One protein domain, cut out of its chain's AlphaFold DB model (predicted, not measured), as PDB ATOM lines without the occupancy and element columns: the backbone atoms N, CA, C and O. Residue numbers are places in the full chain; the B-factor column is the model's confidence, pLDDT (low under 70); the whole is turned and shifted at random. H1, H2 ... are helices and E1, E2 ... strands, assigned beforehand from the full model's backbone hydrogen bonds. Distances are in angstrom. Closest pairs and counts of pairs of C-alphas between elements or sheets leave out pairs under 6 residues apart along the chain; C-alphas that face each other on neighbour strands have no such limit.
ATOM      1  N   TRP A   5      30.921 -39.304 -39.109       81.50
ATOM      2  CA  TRP A   5      29.875 -39.671 -38.155       81.50
ATOM      3  C   TRP A   5      28.451 -39.455 -38.674       81.50
ATOM      4  O   TRP A   5      27.542 -40.174 -38.268       81.50
ATOM      5  N   ASN A   6      28.211 -38.485 -39.563       85.00
ATOM      6  CA  ASN A   6      26.877 -38.316 -40.145       85.00
ATOM      7  C   ASN A   6      26.511 -39.467 -41.088       85.00
ATOM      8  O   ASN A   6      25.351 -39.872 -41.106       85.00
ATOM      9  N   LEU A   7      27.477 -39.999 -41.840       86.19
ATOM     10  CA  LEU A   7      27.250 -41.124 -42.739       86.19
ATOM     11  C   LEU A   7      27.018 -42.405 -41.933       86.19
ATOM     12  O   LEU A   7      25.986 -43.047 -42.119       86.19
ATOM     13  N   SER A   8      27.896 -42.713 -40.972       89.50
ATOM     14  CA  SER A   8      27.734 -43.880 -40.090       89.50
ATOM     15  C   SER A   8      26.421 -43.832 -39.306       89.50
ATOM     16  O   SER A   8      25.737 -44.846 -39.170       89.50
ATOM     17  N   LEU A   9      26.000 -42.643 -38.861       92.00
ATOM     18  CA  LEU A   9      24.705 -42.453 -38.209       92.00
ATOM     19  C   LEU A   9      23.529 -42.744 -39.150       92.00
ATOM     20  O   LEU A   9      22.587 -43.426 -38.751       92.00
ATOM     21  N   VAL A  10      23.559 -42.230 -40.383       92.56
ATOM     22  CA  VAL A  10      22.495 -42.478 -41.371       92.56
ATOM     23  C   VAL A  10      22.404 -43.965 -41.710       92.56
ATOM     24  O   VAL A  10      21.298 -44.500 -41.764       92.56
ATOM     25  N   LEU A  11      23.543 -44.641 -41.878       92.88
ATOM     26  CA  LEU A  11      23.592 -46.083 -42.122       92.88
ATOM     27  C   LEU A  11      23.002 -46.870 -40.945       92.88
ATOM     28  O   LEU A  11      22.126 -47.706 -41.158       92.88
ATOM     29  N   ALA A  12      23.393 -46.545 -39.709       94.69
ATOM     30  CA  ALA A  12      22.855 -47.195 -38.516       94.69
ATOM     31  C   ALA A  12      21.346 -46.949 -38.336       94.69
ATOM     32  O   ALA A  12      20.614 -47.852 -37.939       94.69
ATOM     33  N   ILE A  13      20.847 -45.750 -38.660       94.88
ATOM     34  CA  ILE A  13      19.403 -45.470 -38.668       94.88
ATOM     35  C   ILE A  13      18.698 -46.303 -39.744       94.88
ATOM     36  O   ILE A  13      17.632 -46.853 -39.477       94.88
ATOM     37  N   GLY A  14      19.280 -46.420 -40.940       94.31
ATOM     38  CA  GLY A  14      18.741 -47.253 -42.015       94.31
ATOM     39  C   GLY A  14      18.621 -48.723 -41.609       94.31
ATOM     40  O   GLY A  14      17.559 -49.316 -41.785       94.31
ATOM     41  N   GLU A  15      19.669 -49.282 -41.003       94.94
ATOM     42  CA  GLU A  15      19.669 -50.652 -40.473       94.94
ATOM     43  C   GLU A  15      18.626 -50.834 -39.364       94.94
ATOM     44  O   GLU A  15      17.854 -51.790 -39.381       94.94
ATOM     45  N   LEU A  16      18.541 -49.877 -38.438       94.12
ATOM     46  CA  LEU A  16      17.565 -49.894 -37.354       94.12
ATOM     47  C   LEU A  16      16.114 -49.889 -37.865       94.12
ATOM     48  O   LEU A  16      15.259 -50.570 -37.302       94.12
ATOM     49  N   LEU A  17      15.825 -49.116 -38.914       92.69
ATOM     50  CA  LEU A  17      14.490 -49.030 -39.517       92.69
ATOM     51  C   LEU A  17      14.154 -50.232 -40.412       92.69
ATOM     52  O   LEU A  17      12.984 -50.429 -40.740       92.69
ATOM     53  N   ALA A  18      15.150 -51.032 -40.798       92.88
ATOM     54  CA  ALA A  18      14.957 -52.225 -41.614       92.88
ATOM     55  C   ALA A  18      14.402 -53.427 -40.824       92.88
ATOM     56  O   ALA A  18      14.002 -54.407 -41.452       92.88
ATOM     57  N   ASP A  19      14.344 -53.366 -39.485       87.94
ATOM     58  CA  ASP A  19      13.720 -54.391 -38.637       87.94
ATOM     59  C   ASP A  19      12.265 -54.020 -38.267       87.94
ATOM     60  O   ASP A  19      12.027 -53.287 -37.300       87.94
ATOM     61  N   PRO A  20      11.256 -54.541 -38.993       79.62
ATOM     62  CA  PRO A  20       9.853 -54.227 -38.738       79.62
ATOM     63  C   PRO A  20       9.292 -54.895 -37.474       79.62
ATOM     64  O   PRO A  20       8.185 -54.555 -37.059       79.62
ATOM     65  N   GLN A  21      10.000 -55.865 -36.880       85.31
ATOM     66  CA  GLN A  21       9.529 -56.607 -35.703       85.31
ATOM     67  C   GLN A  21       9.944 -55.943 -34.386       85.31
ATOM     68  O   GLN A  21       9.495 -56.352 -33.311       85.31
ATOM     69  N   GLN A  22      10.791 -54.912 -34.442       85.94
ATOM     70  CA  GLN A  22      11.280 -54.262 -33.241       85.94
ATOM     71  C   GLN A  22      10.156 -53.491 -32.518       85.94
ATOM     72  O   GLN A  22       9.454 -52.681 -33.130       85.94
ATOM     73  N   PRO A  23      10.006 -53.648 -31.187       93.25
ATOM     74  CA  PRO A  23       9.055 -52.854 -30.420       93.25
ATOM     75  C   PRO A  23       9.322 -51.351 -30.566       93.25
ATOM     76  O   PRO A  23      10.460 -50.899 -30.418       93.25
ATOM     77  N   LYS A  24       8.261 -50.555 -30.757       92.88
ATOM     78  CA  LYS A  24       8.353 -49.092 -30.929       92.88
ATOM     79  C   LYS A  24       9.164 -48.401 -29.823       92.88
ATOM     80  O   LYS A  24      10.005 -47.561 -30.115       92.88
ATOM     81  N   ALA A  25       8.971 -48.802 -28.566       94.25
ATOM     82  CA  ALA A  25       9.716 -48.239 -27.438       94.25
ATOM     83  C   ALA A  25      11.232 -48.514 -27.528       94.25
ATOM     84  O   ALA A  25      12.041 -47.663 -27.166       94.25
ATOM     85  N   LEU A  26      11.631 -49.688 -28.033       95.75
ATOM     86  CA  LEU A  26      13.042 -50.019 -28.240       95.75
ATOM     87  C   LEU A  26      13.625 -49.241 -29.429       95.75
ATOM     88  O   LEU A  26      14.768 -48.797 -29.363       95.75
ATOM     89  N   LEU A  27      12.829 -49.025 -30.484       95.56
ATOM     90  CA  LEU A  27      13.202 -48.184 -31.627       95.56
ATOM     91  C   LEU A  27      13.501 -46.749 -31.197       95.56
ATOM     92  O   LEU A  27      14.576 -46.229 -31.493       95.56
ATOM     93  N   GLU A  28      12.588 -46.135 -30.448       95.38
ATOM     94  CA  GLU A  28      12.760 -44.778 -29.925       95.38
ATOM     95  C   GLU A  28      13.980 -44.676 -28.999       95.38
ATOM     96  O   GLU A  28      14.770 -43.736 -29.121       95.38
ATOM     97  N   ALA A  29      14.196 -45.673 -28.133       97.38
ATOM     98  CA  ALA A  29      15.366 -45.720 -27.259       97.38
ATOM     99  C   ALA A  29      16.687 -45.765 -28.048       97.38
ATOM    100  O   ALA A  29      17.617 -45.033 -27.712       97.38
ATOM    101  N   LYS A  30      16.775 -46.583 -29.107       97.81
ATOM    102  CA  LYS A  30      17.977 -46.678 -29.955       97.81
ATOM    103  C   LYS A  30      18.233 -45.390 -30.745       97.81
ATOM    104  O   LYS A  30      19.368 -44.925 -30.787       97.81
ATOM    105  N   LEU A  31      17.189 -44.771 -31.303       96.50
ATOM    106  CA  LEU A  31      17.310 -43.485 -32.006       96.50
ATOM    107  C   LEU A  31      17.825 -42.377 -31.081       96.50
ATOM    108  O   LEU A  31      18.731 -41.627 -31.450       96.50
ATOM    109  N   TYR A  32      17.283 -42.296 -29.864       96.62
ATOM    110  CA  TYR A  32      17.760 -41.354 -28.856       96.62
ATOM    111  C   TYR A  32      19.218 -41.638 -28.466       96.62
ATOM    112  O   TYR A  32      20.042 -40.725 -28.413       96.62
ATOM    113  N   ALA A  33      19.559 -42.910 -28.252       98.12
ATOM    114  CA  ALA A  33      20.909 -43.344 -27.916       98.12
ATOM    115  C   ALA A  33      21.947 -42.946 -28.979       98.12
ATOM    116  O   ALA A  33      23.025 -42.473 -28.625       98.12
ATOM    117  N   PHE A  34      21.622 -43.043 -30.271       97.12
ATOM    118  CA  PHE A  34      22.518 -42.579 -31.334       97.12
ATOM    119  C   PHE A  34      22.833 -41.079 -31.239       97.12
ATOM    120  O   PHE A  34      23.984 -40.666 -31.405       97.12
ATOM    121  N   GLN A  35      21.829 -40.253 -30.930       94.25
ATOM    122  CA  GLN A  35      22.031 -38.814 -30.739       94.25
ATOM    123  C   GLN A  35      22.898 -38.523 -29.510       94.25
ATOM    124  O   GLN A  35      23.768 -37.652 -29.571       94.25
ATOM    125  N   GLN A  36      22.698 -39.270 -28.420       96.00
ATOM    126  CA  GLN A  36      23.532 -39.165 -27.218       96.00
ATOM    127  C   GLN A  36      24.995 -39.482 -27.525       96.00
ATOM    128  O   GLN A  36      25.872 -38.693 -27.183       96.00
ATOM    129  N   VAL A  37      25.256 -40.580 -28.237       97.06
ATOM    130  CA  VAL A  37      26.613 -40.980 -28.623       97.06
ATOM    131  C   VAL A  37      27.280 -39.917 -29.493       97.06
ATOM    132  O   VAL A  37      28.414 -39.536 -29.219       97.06
ATOM    133  N   LYS A  38      26.571 -39.356 -30.479       94.62
ATOM    134  CA  LYS A  38      27.100 -38.240 -31.278       94.62
ATOM    135  C   LYS A  38      27.447 -37.030 -30.404       94.62
ATOM    136  O   LYS A  38      28.495 -36.418 -30.585       94.62
ATOM    137  N   GLY A  39      26.584 -36.701 -29.442       95.00
ATOM    138  CA  GLY A  39      26.844 -35.649 -28.462       95.00
ATOM    139  C   GLY A  39      28.107 -35.908 -27.639       95.00
ATOM    140  O   GLY A  39      28.902 -34.988 -27.462       95.00
ATOM    141  N   LEU A  40      28.321 -37.150 -27.188       95.75
ATOM    142  CA  LEU A  40      29.528 -37.554 -26.463       95.75
ATOM    143  C   LEU A  40      30.790 -37.409 -27.314       95.75
ATOM    144  O   LEU A  40      31.766 -36.852 -26.821       95.75
ATOM    145  N   MET A  41      30.764 -37.815 -28.588       95.94
ATOM    146  CA  MET A  41      31.935 -37.674 -29.465       95.94
ATOM    147  C   MET A  41      32.350 -36.209 -29.608       95.94
ATOM    148  O   MET A  41      33.519 -35.885 -29.422       95.94
ATOM    149  N   CYS A  42      31.384 -35.301 -29.801       93.81
ATOM    150  CA  CYS A  42      31.653 -33.861 -29.825       93.81
ATOM    151  C   CYS A  42      32.244 -33.340 -28.503       93.81
ATOM    152  O   CYS A  42      32.967 -32.345 -28.499       93.81
ATOM    153  N   GLN A  43      31.908 -33.946 -27.358       95.62
ATOM    154  CA  GLN A  43      32.522 -33.570 -26.082       95.62
ATOM    155  C   GLN A  43      33.950 -34.099 -25.977       95.62
ATOM    156  O   GLN A  43      34.829 -33.361 -25.544       95.62
ATOM    157  N   TYR A  44      34.206 -35.341 -26.382       96.50
ATOM    158  CA  TYR A  44      35.550 -35.921 -26.350       96.50
ATOM    159  C   TYR A  44      36.502 -35.213 -27.319       96.50
ATOM    160  O   TYR A  44      37.635 -34.915 -26.946       96.50
ATOM    161  N   GLU A  45      36.019 -34.823 -28.498       95.31
ATOM    162  CA  GLU A  45      36.753 -33.987 -29.455       95.31
ATOM    163  C   GLU A  45      37.206 -32.661 -28.820       95.31
ATOM    164  O   GLU A  45      38.374 -32.286 -28.911       95.31
ATOM    165  N   LYS A  46      36.322 -31.982 -28.073       95.69
ATOM    166  CA  LYS A  46      36.663 -30.741 -27.346       95.69
ATOM    167  C   LYS A  46      37.725 -30.932 -26.264       95.69
ATOM    168  O   LYS A  46      38.384 -29.962 -25.903       95.69
ATOM    169  N   HIS A  47      37.884 -32.149 -25.744       95.69
ATOM    170  CA  HIS A  47      38.951 -32.490 -24.799       95.69
ATOM    171  C   HIS A  47      40.255 -32.907 -25.501       95.69
ATOM    172  O   HIS A  47      41.193 -33.339 -24.837       95.69
ATOM    173  N   GLY A  48      40.339 -32.764 -26.829       95.12
ATOM    174  CA  GLY A  48      41.548 -33.039 -27.602       95.12
ATOM    175  C   GLY A  48      41.772 -34.519 -27.899       95.12
ATOM    176  O   GLY A  48      42.892 -34.908 -28.233       95.12
ATOM    177  N   ILE A  49      40.737 -35.356 -27.776       95.62
ATOM    178  CA  ILE A  49      40.829 -36.754 -28.194       95.62
ATOM    179  C   ILE A  49      40.947 -36.822 -29.718       95.62
ATOM    180  O   ILE A  49      40.221 -36.145 -30.444       95.62
ATOM    181  N   ARG A  50      41.894 -37.638 -30.189       93.44
ATOM    182  CA  ARG A  50      42.214 -37.802 -31.611       93.44
ATOM    183  C   ARG A  50      41.026 -38.343 -32.416       93.44
ATOM    184  O   ARG A  50      40.338 -39.256 -31.964       93.44
ATOM    185  N   GLU A  51      40.839 -37.795 -33.613       92.81
ATOM    186  CA  GLU A  51      39.684 -38.050 -34.490       92.81
ATOM    187  C   GLU A  51      39.504 -39.534 -34.835       92.81
ATOM    188  O   GLU A  51      38.426 -40.077 -34.638       92.81
ATOM    189  N   ASP A  52      40.568 -40.235 -35.220       93.19
ATOM    190  CA  ASP A  52      40.508 -41.658 -35.580       93.19
ATOM    191  C   ASP A  52      40.142 -42.579 -34.402       93.19
ATOM    192  O   ASP A  52      39.522 -43.621 -34.600       93.19
ATOM    193  N   LEU A  53      40.468 -42.202 -33.159       95.25
ATOM    194  CA  LEU A  53      39.967 -42.912 -31.976       95.25
ATOM    195  C   LEU A  53      38.466 -42.663 -31.790       95.25
ATOM    196  O   LEU A  53      37.730 -43.595 -31.468       95.25
ATOM    197  N   LEU A  54      38.006 -41.427 -32.006       95.88
ATOM    198  CA  LEU A  54      36.582 -41.089 -31.938       95.88
ATOM    199  C   LEU A  54      35.778 -41.802 -33.026       95.88
ATOM    200  O   LEU A  54      34.688 -42.276 -32.727       95.88
ATOM    201  N   ASP A  55      36.319 -41.947 -34.237       93.69
ATOM    202  CA  ASP A  55      35.690 -42.700 -35.327       93.69
ATOM    203  C   ASP A  55      35.445 -44.160 -34.925       93.69
ATOM    204  O   ASP A  55      34.327 -44.669 -35.051       93.69
ATOM    205  N   VAL A  56      36.468 -44.815 -34.363       95.25
ATOM    206  CA  VAL A  56      36.362 -46.196 -33.874       95.25
ATOM    207  C   VAL A  56      35.370 -46.310 -32.719       95.25
ATOM    208  O   VAL A  56      34.554 -47.235 -32.705       95.25
ATOM    209  N   ILE A  57      35.405 -45.385 -31.753       96.25
ATOM    210  CA  ILE A  57      34.447 -45.380 -30.638       96.25
ATOM    211  C   ILE A  57      33.026 -45.227 -31.175       96.25
ATOM    212  O   ILE A  57      32.143 -46.006 -30.814       96.25
ATOM    213  N   PHE A  58      32.805 -44.236 -32.038       96.19
ATOM    214  CA  PHE A  58      31.496 -43.912 -32.577       96.19
ATOM    215  C   PHE A  58      30.884 -45.121 -33.281       96.19
ATOM    216  O   PHE A  58      29.795 -45.560 -32.906       96.19
ATOM    217  N   ASP A  59      31.612 -45.714 -34.227       95.25
ATOM    218  CA  ASP A  59      31.163 -46.892 -34.965       95.25
ATOM    219  C   ASP A  59      30.846 -48.082 -34.040       95.25
ATOM    220  O   ASP A  59      29.749 -48.654 -34.099       95.25
ATOM    221  N   LYS A  60      31.753 -48.420 -33.113       96.25
ATOM    222  CA  LYS A  60      31.538 -49.534 -32.179       96.25
ATOM    223  C   LYS A  60      30.315 -49.308 -31.292       96.25
ATOM    224  O   LYS A  60      29.539 -50.245 -31.083       96.25
ATOM    225  N   LYS A  61      30.088 -48.081 -30.808       97.25
ATOM    226  CA  LYS A  61      28.896 -47.754 -30.009       97.25
ATOM    227  C   LYS A  61      27.612 -47.871 -30.824       97.25
ATOM    228  O   LYS A  61      26.645 -48.445 -30.321       97.25
ATOM    229  N   LEU A  62      27.593 -47.413 -32.081       96.75
ATOM    230  CA  LEU A  62      26.432 -47.602 -32.962       96.75
ATOM    231  C   LEU A  62      26.101 -49.094 -33.124       96.75
ATOM    232  O   LEU A  62      24.950 -49.493 -32.926       96.75
ATOM    233  N   LYS A  63      27.110 -49.936 -33.380       96.19
ATOM    234  CA  LYS A  63      26.946 -51.396 -33.496       96.19
ATOM    235  C   LYS A  63      26.438 -52.046 -32.208       96.19
ATOM    236  O   LYS A  63      25.608 -52.953 -32.269       96.19
ATOM    237  N   LEU A  64      26.903 -51.605 -31.038       97.06
ATOM    238  CA  LEU A  64      26.407 -52.100 -29.748       97.06
ATOM    239  C   LEU A  64      24.941 -51.712 -29.511       97.06
ATOM    240  O   LEU A  64      24.146 -52.559 -29.101       97.06
ATOM    241  N   ILE A  65      24.565 -50.468 -29.822       97.44
ATOM    242  CA  ILE A  65      23.177 -49.995 -29.723       97.44
ATOM    243  C   ILE A  65      22.266 -50.782 -30.675       97.44
ATOM    244  O   ILE A  65      21.170 -51.175 -30.279       97.44
ATOM    245  N   LEU A  66      22.715 -51.064 -31.902       96.12
ATOM    246  CA  LEU A  66      21.972 -51.892 -32.858       96.12
ATOM    247  C   LEU A  66      21.739 -53.310 -32.323       96.12
ATOM    248  O   LEU A  66      20.605 -53.790 -32.349       96.12
ATOM    249  N   LYS A  67      22.776 -53.945 -31.760       95.19
ATOM    250  CA  LYS A  67      22.712 -55.306 -31.194       95.19
ATOM    251  C   LYS A  67      21.897 -55.413 -29.901       95.19
ATOM    252  O   LYS A  67      21.439 -56.508 -29.570       95.19
ATOM    253  N   ALA A  68      21.726 -54.317 -29.162       95.81
ATOM    254  CA  ALA A  68      20.992 -54.304 -27.903       95.81
ATOM    255  C   ALA A  68      19.523 -54.725 -28.093       95.81
ATOM    256  O   ALA A  68      18.831 -54.280 -29.014       95.81
ATOM    257  N   LYS A  69      19.029 -55.577 -27.194       94.38
ATOM    258  CA  LYS A  69      17.668 -56.137 -27.214       94.38
ATOM    259  C   LYS A  69      16.762 -55.507 -26.165       94.38
ATOM    260  O   LYS A  69      15.545 -55.646 -26.233       94.38
ATOM    261  N   THR A  70      17.341 -54.813 -25.190       95.19
ATOM    262  CA  THR A  70      16.608 -54.171 -24.097       95.19
ATOM    263  C   THR A  70      16.990 -52.702 -23.952       95.19
ATOM    264  O   THR A  70      18.097 -52.290 -24.293       95.19
ATOM    265  N   ALA A  71      16.096 -51.899 -23.370       94.25
ATOM    266  CA  ALA A  71      16.382 -50.493 -23.073       94.25
ATOM    267  C   ALA A  71      17.578 -50.318 -22.112       94.25
ATOM    268  O   ALA A  71      18.308 -49.336 -22.210       94.25
ATOM    269  N   SER A  72      17.805 -51.281 -21.211       94.88
ATOM    270  CA  SER A  72      18.958 -51.277 -20.299       94.88
ATOM    271  C   SER A  72      20.279 -51.451 -21.053       94.88
ATOM    272  O   SER A  72      21.232 -50.714 -20.817       94.88
ATOM    273  N   GLU A  73      20.323 -52.377 -22.010       96.44
ATOM    274  CA  GLU A  73      21.491 -52.584 -22.870       96.44
ATOM    275  C   GLU A  73      21.752 -51.372 -23.767       96.44
ATOM    276  O   GLU A  73      22.890 -50.926 -23.860       96.44
ATOM    277  N   VAL A  74      20.704 -50.776 -24.348       97.38
ATOM    278  CA  VAL A  74      20.818 -49.527 -25.126       97.38
ATOM    279  C   VAL A  74      21.401 -48.402 -24.269       97.38
ATOM    280  O   VAL A  74      22.283 -47.665 -24.712       97.38
ATOM    281  N   LYS A  75      20.948 -48.283 -23.017       95.69
ATOM    282  CA  LYS A  75      21.470 -47.291 -22.076       95.69
ATOM    283  C   LYS A  75      22.951 -47.535 -21.779       95.69
ATOM    284  O   LYS A  75      23.747 -46.613 -21.908       95.69
ATOM    285  N   ARG A  76      23.335 -48.771 -21.454       95.06
ATOM    286  CA  ARG A  76      24.742 -49.141 -21.206       95.06
ATOM    287  C   ARG A  76      25.632 -48.875 -22.420       95.06
ATOM    288  O   ARG A  76      26.708 -48.326 -22.251       95.06
ATOM    289  N   ALA A  77      25.144 -49.186 -23.620       96.50
ATOM    290  CA  ALA A  77      25.860 -48.974 -24.875       96.50
ATOM    291  C   ALA A  77      26.011 -47.502 -25.277       96.50
ATOM    292  O   ALA A  77      26.843 -47.191 -26.121       96.50
ATOM    293  N   SER A  78      25.185 -46.601 -24.742       95.94
ATOM    294  CA  SER A  78      25.185 -45.181 -25.118       95.94
ATOM    295  C   SER A  78      25.839 -44.275 -24.084       95.94
ATOM    296  O   SER A  78      26.431 -43.268 -24.460       95.94
ATOM    297  N   GLU A  79      25.785 -44.633 -22.803       95.31
ATOM    298  CA  GLU A  79      26.472 -43.901 -21.739       95.31
ATOM    299  C   GLU A  79      27.999 -44.076 -21.815       95.31
ATOM    300  O   GLU A  79      28.477 -45.070 -22.367       95.31
ATOM    301  N   PRO A  80      28.783 -43.133 -21.259       94.31
ATOM    302  CA  PRO A  80      30.209 -43.348 -21.043       94.31
ATOM    303  C   PRO A  80      30.448 -44.593 -20.177       94.31
ATOM    304  O   PRO A  80      29.663 -44.847 -19.249       94.31
ATOM    305  N   PRO A  81      31.530 -45.349 -20.422       91.94
ATOM    306  CA  PRO A  81      31.818 -46.547 -19.663       91.94
ATOM    307  C   PRO A  81      32.091 -46.210 -18.202       91.94
ATOM    308  O   PRO A  81      32.616 -45.150 -17.859       91.94
ATOM    309  N   LYS A  82      31.709 -47.141 -17.328       88.31
ATOM    310  CA  LYS A  82      31.905 -47.054 -15.881       88.31
ATOM    311  C   LYS A  82      32.857 -48.178 -15.482       88.31
ATOM    312  O   LYS A  82      32.381 -49.297 -15.295       88.31
ATOM    313  N   PRO A  83      34.175 -47.915 -15.408       85.88
ATOM    314  CA  PRO A  83      35.149 -48.934 -15.037       85.88
ATOM    315  C   PRO A  83      34.811 -49.529 -13.666       85.88
ATOM    316  O   PRO A  83      34.757 -48.806 -12.670       85.88
ATOM    317  N   ASP A  84      34.565 -50.837 -13.620       88.12
ATOM    318  CA  ASP A  84      34.274 -51.567 -12.386       88.12
ATOM    319  C   ASP A  84      35.539 -52.281 -11.910       88.12
ATOM    320  O   ASP A  84      36.007 -53.248 -12.521       88.12
ATOM    321  N   TYR A  85      36.092 -51.774 -10.810       89.00
ATOM    322  CA  TYR A  85      37.213 -52.374 -10.110       89.00
ATOM    323  C   TYR A  85      36.751 -52.919  -8.765       89.00
ATOM    324  O   TYR A  85      36.471 -52.165  -7.830       89.00
ATOM    325  N   SER A  86      36.714 -54.244  -8.659       88.12
ATOM    326  CA  SER A  86      36.194 -54.946  -7.488       88.12
ATOM    327  C   SER A  86      37.100 -56.124  -7.137       88.12
ATOM    328  O   SER A  86      37.473 -56.911  -8.004       88.12
ATOM    329  N   HIS A  87      37.452 -56.268  -5.854       87.25
ATOM    330  CA  HIS A  87      38.292 -57.369  -5.346       87.25
ATOM    331  C   HIS A  87      39.614 -57.572  -6.117       87.25
ATOM    332  O   HIS A  87      40.034 -58.700  -6.360       87.25
ATOM    333  N   GLY A  88      40.265 -56.480  -6.526       88.06
ATOM    334  CA  GLY A  88      41.545 -56.545  -7.238       88.06
ATOM    335  C   GLY A  88      41.442 -56.875  -8.728       88.06
ATOM    336  O   GLY A  88      42.466 -57.096  -9.361       88.06
ATOM    337  N   THR A  89      40.233 -56.935  -9.296       88.56
ATOM    338  CA  THR A  89      40.016 -57.314 -10.699       88.56
ATOM    339  C   THR A  89      39.148 -56.284 -11.419       88.56
ATOM    340  O   THR A  89      38.141 -55.822 -10.877       88.56
ATOM    341  N   TRP A  90      39.525 -55.955 -12.655       90.12
ATOM    342  CA  TRP A  90      38.721 -55.151 -13.575       90.12
ATOM    343  C   TRP A  90      37.652 -56.015 -14.241       90.12
ATOM    344  O   TRP A  90      37.960 -57.080 -14.777       90.12
ATOM    345  N   ARG A  91      36.398 -55.563 -14.221       89.12
ATOM    346  CA  ARG A  91      35.297 -56.224 -14.928       89.12
ATOM    347  C   ARG A  91      34.980 -55.475 -16.211       89.12
ATOM    348  O   ARG A  91      34.745 -54.271 -16.192       89.12
ATOM    349  N   GLU A  92      34.951 -56.206 -17.319       86.44
ATOM    350  CA  GLU A  92      34.592 -55.647 -18.620       86.44
ATOM    351  C   GLU A  92      33.083 -55.771 -18.853       86.44
ATOM    352  O   GLU A  92      32.486 -56.834 -18.664       86.44
ATOM    353  N   ASP A  93      32.463 -54.662 -19.254       89.19
ATOM    354  CA  ASP A  93      31.067 -54.632 -19.674       89.19
ATOM    355  C   ASP A  93      30.982 -54.962 -21.179       89.19
ATOM    356  O   ASP A  93      31.589 -54.248 -21.978       89.19
ATOM    357  N   PRO A  94      30.208 -55.981 -21.607       91.06
ATOM    358  CA  PRO A  94      30.018 -56.303 -23.026       91.06
ATOM    359  C   PRO A  94      29.428 -55.171 -23.883       91.06
ATOM    360  O   PRO A  94      29.524 -55.218 -25.107       91.06
ATOM    361  N   PHE A  95      28.786 -54.182 -23.258       92.25
ATOM    362  CA  PHE A  95      28.246 -52.983 -23.899       92.25
ATOM    363  C   PHE A  95      29.136 -51.748 -23.691       92.25
ATOM    364  O   PHE A  95      28.702 -50.632 -23.958       92.25
ATOM    365  N   SER A  96      30.375 -51.935 -23.236       90.25
ATOM    366  CA  SER A  96      31.404 -50.897 -23.170       90.25
ATOM    367  C   SER A  96      32.391 -51.039 -24.325       90.25
ATOM    368  O   SER A  96      32.669 -52.139 -24.802       90.25
ATOM    369  N   VAL A  97      32.954 -49.913 -24.757       95.06
ATOM    370  CA  VAL A  97      33.999 -49.862 -25.780       95.06
ATOM    371  C   VAL A  97      35.344 -49.580 -25.093       95.06
ATOM    372  O   VAL A  97      35.490 -48.515 -24.490       95.06
ATOM    373  N   PRO A  98      36.341 -50.487 -25.164       94.56
ATOM    374  CA  PRO A  98      37.657 -50.271 -24.549       94.56
ATOM    375  C   PRO A  98      38.352 -48.987 -25.024       94.56
ATOM    376  O   PRO A  98      38.994 -48.302 -24.232       94.56
ATOM    377  N   GLU A  99      38.179 -48.623 -26.297       96.69
ATOM    378  CA  GLU A  99      38.667 -47.359 -26.861       96.69
ATOM    379  C   GLU A  99      38.072 -46.127 -26.166       96.69
ATOM    380  O   GLU A  99      38.756 -45.121 -25.986       96.69
ATOM    381  N   GLU A 100      36.812 -46.200 -25.739       97.19
ATOM    382  CA  GLU A 100      36.157 -45.103 -25.030       97.19
ATOM    383  C   GLU A 100      36.636 -45.016 -23.584       97.19
ATOM    384  O   GLU A 100      36.887 -43.921 -23.087       97.19
ATOM    385  N   GLU A 101      36.829 -46.160 -22.919       96.38
ATOM    386  CA  GLU A 101      37.441 -46.194 -21.587       96.38
ATOM    387  C   GLU A 101      38.842 -45.563 -21.624       96.38
ATOM    388  O   GLU A 101      39.179 -44.735 -20.777       96.38
ATOM    389  N   LEU A 102      39.630 -45.880 -22.656       96.00
ATOM    390  CA  LEU A 102      40.931 -45.266 -22.901       96.00
ATOM    391  C   LEU A 102      40.831 -43.743 -23.065       96.00
ATOM    392  O   LEU A 102      41.602 -43.007 -22.445       96.00
ATOM    393  N   ALA A 103      39.878 -43.268 -23.873       96.88
ATOM    394  CA  ALA A 103      39.641 -41.841 -24.062       96.88
ATOM    395  C   ALA A 103      39.267 -41.150 -22.741       96.88
ATOM    396  O   ALA A 103      39.801 -40.085 -22.435       96.88
ATOM    397  N   LEU A 104      38.422 -41.769 -21.912       95.50
ATOM    398  CA  LEU A 104      38.091 -41.231 -20.592       95.50
ATOM    399  C   LEU A 104      39.320 -41.140 -19.684       95.50
ATOM    400  O   LEU A 104      39.520 -40.102 -19.053       95.50
ATOM    401  N   TRP A 105      40.172 -42.170 -19.644       95.44
ATOM    402  CA  TRP A 105      41.422 -42.117 -18.880       95.44
ATOM    403  C   TRP A 105      42.352 -40.991 -19.359       95.44
ATOM    404  O   TRP A 105      42.935 -40.277 -18.534       95.44
ATOM    405  N   ALA A 106      42.432 -40.765 -20.671       94.75
ATOM    406  CA  ALA A 106      43.182 -39.655 -21.253       94.75
ATOM    407  C   ALA A 106      42.608 -38.277 -20.869       94.75
ATOM    408  O   ALA A 106      43.371 -37.340 -20.652       94.75
ATOM    409  N   ILE A 107      41.285 -38.157 -20.717       95.12
ATOM    410  CA  ILE A 107      40.618 -36.917 -20.282       95.12
ATOM    411  C   ILE A 107      40.861 -36.637 -18.792       95.12
ATOM    412  O   ILE A 107      41.085 -35.490 -18.403       95.12
ATOM    413  N   VAL A 108      40.796 -37.662 -17.935       92.88
ATOM    414  CA  VAL A 108      40.828 -37.462 -16.473       92.88
ATOM    415  C   VAL A 108      42.241 -37.403 -15.894       92.88
ATOM    416  O   VAL A 108      42.463 -36.667 -14.930       92.88
ATOM    417  N   SER A 109      43.194 -38.151 -16.461       92.94
ATOM    418  CA  SER A 109      44.559 -38.284 -15.923       92.94
ATOM    419  C   SER A 109      45.377 -36.985 -15.848       92.94
ATOM    420  O   SER A 109      46.145 -36.860 -14.895       92.94
ATOM    421  N   PRO A 110      45.210 -35.974 -16.727       92.06
ATOM    422  CA  PRO A 110      45.949 -34.715 -16.599       92.06
ATOM    423  C   PRO A 110      45.597 -33.922 -15.335       92.06
ATOM    424  O   PRO A 110      46.406 -33.133 -14.856       92.06
ATOM    425  N   ASN A 111      44.390 -34.126 -14.795       91.06
ATOM    426  CA  ASN A 111      43.862 -33.361 -13.662       91.06
ATOM    427  C   ASN A 111      43.754 -34.189 -12.372       91.06
ATOM    428  O   ASN A 111      43.384 -33.648 -11.332       91.06
ATOM    429  N   ASN A 112      44.035 -35.494 -12.426       90.81
ATOM    430  CA  ASN A 112      43.824 -36.411 -11.310       90.81
ATOM    431  C   ASN A 112      44.980 -37.404 -11.191       90.81
ATOM    432  O   ASN A 112      45.364 -38.052 -12.163       90.81
ATOM    433  N   MET A 113      45.477 -37.596  -9.970       91.25
ATOM    434  CA  MET A 113      46.448 -38.649  -9.697       91.25
ATOM    435  C   MET A 113      45.740 -40.008  -9.704       91.25
ATOM    436  O   MET A 113      44.989 -40.338  -8.787       91.25
ATOM    437  N   LEU A 114      45.977 -40.796 -10.752       90.94
ATOM    438  CA  LEU A 114      45.455 -42.155 -10.847       90.94
ATOM    439  C   LEU A 114      46.116 -43.051  -9.794       90.94
ATOM    440  O   LEU A 114      47.338 -43.037  -9.642       90.94
ATOM    441  N   ILE A 115      45.323 -43.869  -9.103       91.81
ATOM    442  CA  ILE A 115      45.855 -44.954  -8.268       91.81
ATOM    443  C   ILE A 115      46.533 -46.014  -9.143       91.81
ATOM    444  O   ILE A 115      46.202 -46.154 -10.320       91.81
ATOM    445  N   GLN A 116      47.442 -46.799  -8.561       92.81
ATOM    446  CA  GLN A 116      48.229 -47.788  -9.304       92.81
ATOM    447  C   GLN A 116      47.377 -48.731 -10.185       92.81
ATOM    448  O   GLN A 116      47.677 -48.816 -11.375       92.81
ATOM    449  N   PRO A 117      46.271 -49.346  -9.709       93.69
ATOM    450  CA  PRO A 117      45.452 -50.204 -10.571       93.69
ATOM    451  C   PRO A 117      44.861 -49.480 -11.787       93.69
ATOM    452  O   PRO A 117      44.724 -50.071 -12.856       93.69
ATOM    453  N   ALA A 118      44.503 -48.200 -11.641       92.94
ATOM    454  CA  ALA A 118      43.953 -47.393 -12.730       92.94
ATOM    455  C   ALA A 118      45.037 -47.004 -13.745       92.94
ATOM    456  O   ALA A 118      44.776 -47.003 -14.945       92.94
ATOM    457  N   GLN A 119      46.264 -46.737 -13.284       92.25
ATOM    458  CA  GLN A 119      47.414 -46.549 -14.175       92.25
ATOM    459  C   GLN A 119      47.676 -47.817 -14.995       92.25
ATOM    460  O   GLN A 119      47.833 -47.743 -16.209       92.25
ATOM    461  N   GLU A 120      47.676 -48.985 -14.349       93.00
ATOM    462  CA  GLU A 120      47.872 -50.275 -15.016       93.00
ATOM    463  C   GLU A 120      46.776 -50.551 -16.054       93.00
ATOM    464  O   GLU A 120      47.093 -50.914 -17.186       93.00
ATOM    465  N   ARG A 121      45.503 -50.290 -15.720       94.81
ATOM    466  CA  ARG A 121      44.376 -50.402 -16.662       94.81
ATOM    467  C   ARG A 121      44.513 -49.453 -17.844       94.81
ATOM    468  O   ARG A 121      44.293 -49.864 -18.980       94.81
ATOM    469  N   TYR A 122      44.898 -48.206 -17.594       93.62
ATOM    470  CA  TYR A 122      45.093 -47.224 -18.655       93.62
ATOM    471  C   TYR A 122      46.195 -47.666 -19.632       93.62
ATOM    472  O   TYR A 122      45.997 -47.621 -20.844       93.62
ATOM    473  N   MET A 123      47.318 -48.178 -19.117       91.81
ATOM    474  CA  MET A 123      48.416 -48.691 -19.944       91.81
ATOM    475  C   MET A 123      48.049 -49.965 -20.717       91.81
ATOM    476  O   MET A 123      48.433 -50.112 -21.880       91.81
ATOM    477  N   ASP A 124      47.302 -50.879 -20.093       93.56
ATOM    478  CA  ASP A 124      46.770 -52.085 -20.738       93.56
ATOM    479  C   ASP A 124      45.845 -51.718 -21.908       93.56
ATOM    480  O   ASP A 124      46.061 -52.175 -23.030       93.56
ATOM    481  N   LEU A 125      44.891 -50.807 -21.692       94.44
ATOM    482  CA  LEU A 125      44.013 -50.302 -22.750       94.44
ATOM    483  C   LEU A 125      44.798 -49.622 -23.873       94.44
ATOM    484  O   LEU A 125      44.530 -49.880 -25.043       94.44
ATOM    485  N   PHE A 126      45.789 -48.793 -23.535       93.12
ATOM    486  CA  PHE A 126      46.616 -48.114 -24.533       93.12
ATOM    487  C   PHE A 126      47.337 -49.124 -25.432       93.12
ATOM    488  O   PHE A 126      47.323 -48.996 -26.656       93.12
ATOM    489  N   THR A 127      47.899 -50.172 -24.823       92.62
ATOM    490  CA  THR A 127      48.581 -51.255 -25.541       92.62
ATOM    491  C   THR A 127      47.611 -52.033 -26.425       92.62
ATOM    492  O   THR A 127      47.923 -52.299 -27.582       92.62
ATOM    493  N   ARG A 128      46.415 -52.368 -25.922       92.69
ATOM    494  CA  ARG A 128      45.392 -53.099 -26.687       92.69
ATOM    495  C   ARG A 128      44.875 -52.309 -27.887       92.69
ATOM    496  O   ARG A 128      44.669 -52.892 -28.943       92.69
ATOM    497  N   VAL A 129      44.657 -51.005 -27.715       93.69
ATOM    498  CA  VAL A 129      44.054 -50.144 -28.742       93.69
ATOM    499  C   VAL A 129      45.072 -49.735 -29.802       93.69
ATOM    500  O   VAL A 129      44.775 -49.816 -30.988       93.69
ATOM    501  N   PHE A 130      46.274 -49.314 -29.403       91.00
ATOM    502  CA  PHE A 130      47.278 -48.814 -30.349       91.00
ATOM    503  C   PHE A 130      48.317 -49.859 -30.763       91.00
ATOM    504  O   PHE A 130      49.098 -49.601 -31.676       91.00
ATOM    505  N   GLY A 131      48.371 -51.015 -30.098       90.00
ATOM    506  CA  GLY A 131      49.409 -52.020 -30.338       90.00
ATOM    507  C   GLY A 131      50.812 -51.561 -29.927       90.00
ATOM    508  O   GLY A 131      51.795 -52.135 -30.389       90.00
ATOM    509  N   ILE A 132      50.916 -50.518 -29.095       86.19
ATOM    510  CA  ILE A 132      52.186 -49.938 -28.643       86.19
ATOM    511  C   ILE A 132      52.479 -50.423 -27.226       86.19
ATOM    512  O   ILE A 132      51.693 -50.176 -26.312       86.19
ATOM    513  N   THR A 133      53.624 -51.072 -27.026       83.31
ATOM    514  CA  THR A 133      54.031 -51.562 -25.704       83.31
ATOM    515  C   THR A 133      54.686 -50.471 -24.858       83.31
ATOM    516  O   THR A 133      55.154 -49.440 -25.354       83.31
ATOM    517  N   ARG A 134      54.781 -50.711 -23.545       77.75
ATOM    518  CA  ARG A 134      55.461 -49.802 -22.614       77.75
ATOM    519  C   ARG A 134      56.929 -49.586 -22.984       77.75
ATOM    520  O   ARG A 134      57.424 -48.472 -22.867       77.75
ATOM    521  N   GLU A 135      57.609 -50.624 -23.456       80.38
ATOM    522  CA  GLU A 135      59.009 -50.545 -23.874       80.38
ATOM    523  C   GLU A 135      59.177 -49.634 -25.094       80.38
ATOM    524  O   GLU A 135      60.147 -48.880 -25.161       80.38
ATOM    525  N   GLN A 136      58.225 -49.668 -26.033       80.69
ATOM    526  CA  GLN A 136      58.216 -48.791 -27.208       80.69
ATOM    527  C   GLN A 136      57.936 -47.332 -26.833       80.69
ATOM    528  O   GLN A 136      58.494 -46.434 -27.453       80.69
ATOM    529  N   LEU A 137      57.136 -47.087 -25.786       75.19
ATOM    530  CA  LEU A 137      56.923 -45.735 -25.250       75.19
ATOM    531  C   LEU A 137      58.200 -45.127 -24.657       75.19
ATOM    532  O   LEU A 137      58.350 -43.907 -24.646       75.19
ATOM    533  N   THR A 138      59.111 -45.960 -24.150       78.06
ATOM    534  CA  THR A 138      60.337 -45.502 -23.484       78.06
ATOM    535  C   THR A 138      61.573 -45.506 -24.379       78.06
ATOM    536  O   THR A 138      62.549 -44.836 -24.054       78.06
ATOM    537  N   ASN A 139      61.557 -46.244 -25.495       73.19
ATOM    538  CA  ASN A 139      62.737 -46.490 -26.323       73.19
ATOM    539  C   ASN A 139      62.519 -46.047 -27.779       73.19
ATOM    540  O   ASN A 139      62.181 -46.855 -28.641       73.19
TER     541      ASN A 139
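This is residues 5 to 139 of the 150 residues of an uncharacterized protein of Ruminococcaceae bacterium TF06-43 (UniProt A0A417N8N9). What does the whole look like? Three helices, H1, H2 and H3, run up and down side by side as a bundle with their centres in a triangle, and short H4 packs on H2 and H3. From one end of H3 the body goes on through H5 and H6, which cross steeply, to little H7 at the far end, while the small hairpin of E1 and E2 lies away from the bundle. What are the bare facts? The printed part has 135 residues, with seven named helices and two named strands in the order H1 H2 H3 H4 E1 E2 H5 H6 H7; the class is mostly helix, and the sheet, E1 - E2, is antiparallel. It is compact, with a radius of gyration of the C-alphas of 16.3 A, and elongated, spanning 53 by 34 by 25 A.

How do the first three helices stand? H1, residues 5 to 17, and H2, residues 24 to 46, touch as a helical hairpin, opposite ways at a shallow tilt of 10 degrees, the closest C-alphas being those of Leu 9 and Phe 34, 7.2 A apart. H2 and H3, residues 51 to 67, form another, at a shallow tilt of 12 degrees, with the C-alphas of Lys 30 and Ile 65 closest at 6.2 A. H1 and H3 touch, the same way, with the C-alphas of Leu 16 and Leu 66 closest at 6.6 A. What else touches H3, the hub? H4, residues 71 to 78, forms a helical hairpin with it, touching residues 61 to 65 alone; the closest C-alphas, of Ile 65 and Val 74, are 5.2 A apart. H5, residues 98 to 108, touches residues 53 to 57 of H3 alone at a steep tilt of 51 degrees, with the C-alphas of Ile 57 and Glu 100 closest at 5.9 A. What follows H5? H6, residues 116 to 130, touches it at a steep tilt of 52 degrees, opposite ways, with the C-alphas of Leu 102 and Leu 125 closest at 5.9 A. H7, residues 134 to 138, is close to H6 but not clearly touching, with the C-alphas of Met 123 and Arg 134 closest at 7.6 A. What do backbone N and O show? E1, residues 84 to 86, and E2, residues 89 to 91, form an antiparallel hairpin, with N 91 and O 84 at 2.9 A and N 86 and O 89 at 3.1 A, within hydrogen-bond range. In H1 to H7 every O i to N i+4 pair is within hydrogen-bond range.

Where do the elements begin and end? H1 begins at C-alpha 5, (29.875, -39.671, -38.155), H5 begins at C-alpha 98, (37.657, -50.271, -24.549), and H7 ends at C-alpha 138, (60.337, -45.502, -23.484). How long are the longer ones? From first to last C-alpha, H2 measures 33.9 A, H3 24.4 A, H6 21.1 A, H1 18.1 A and H5 15.5 A.

How large is it? The two C-alphas farthest apart, of Gln 21 and Asn 139, are 55.0 A from each other. Are there cuts, long links or weak places? The printed part has no cut and no long link. Its mean pLDDT is 92.5, no printed residue is under 70, and H7 has a mean of 78.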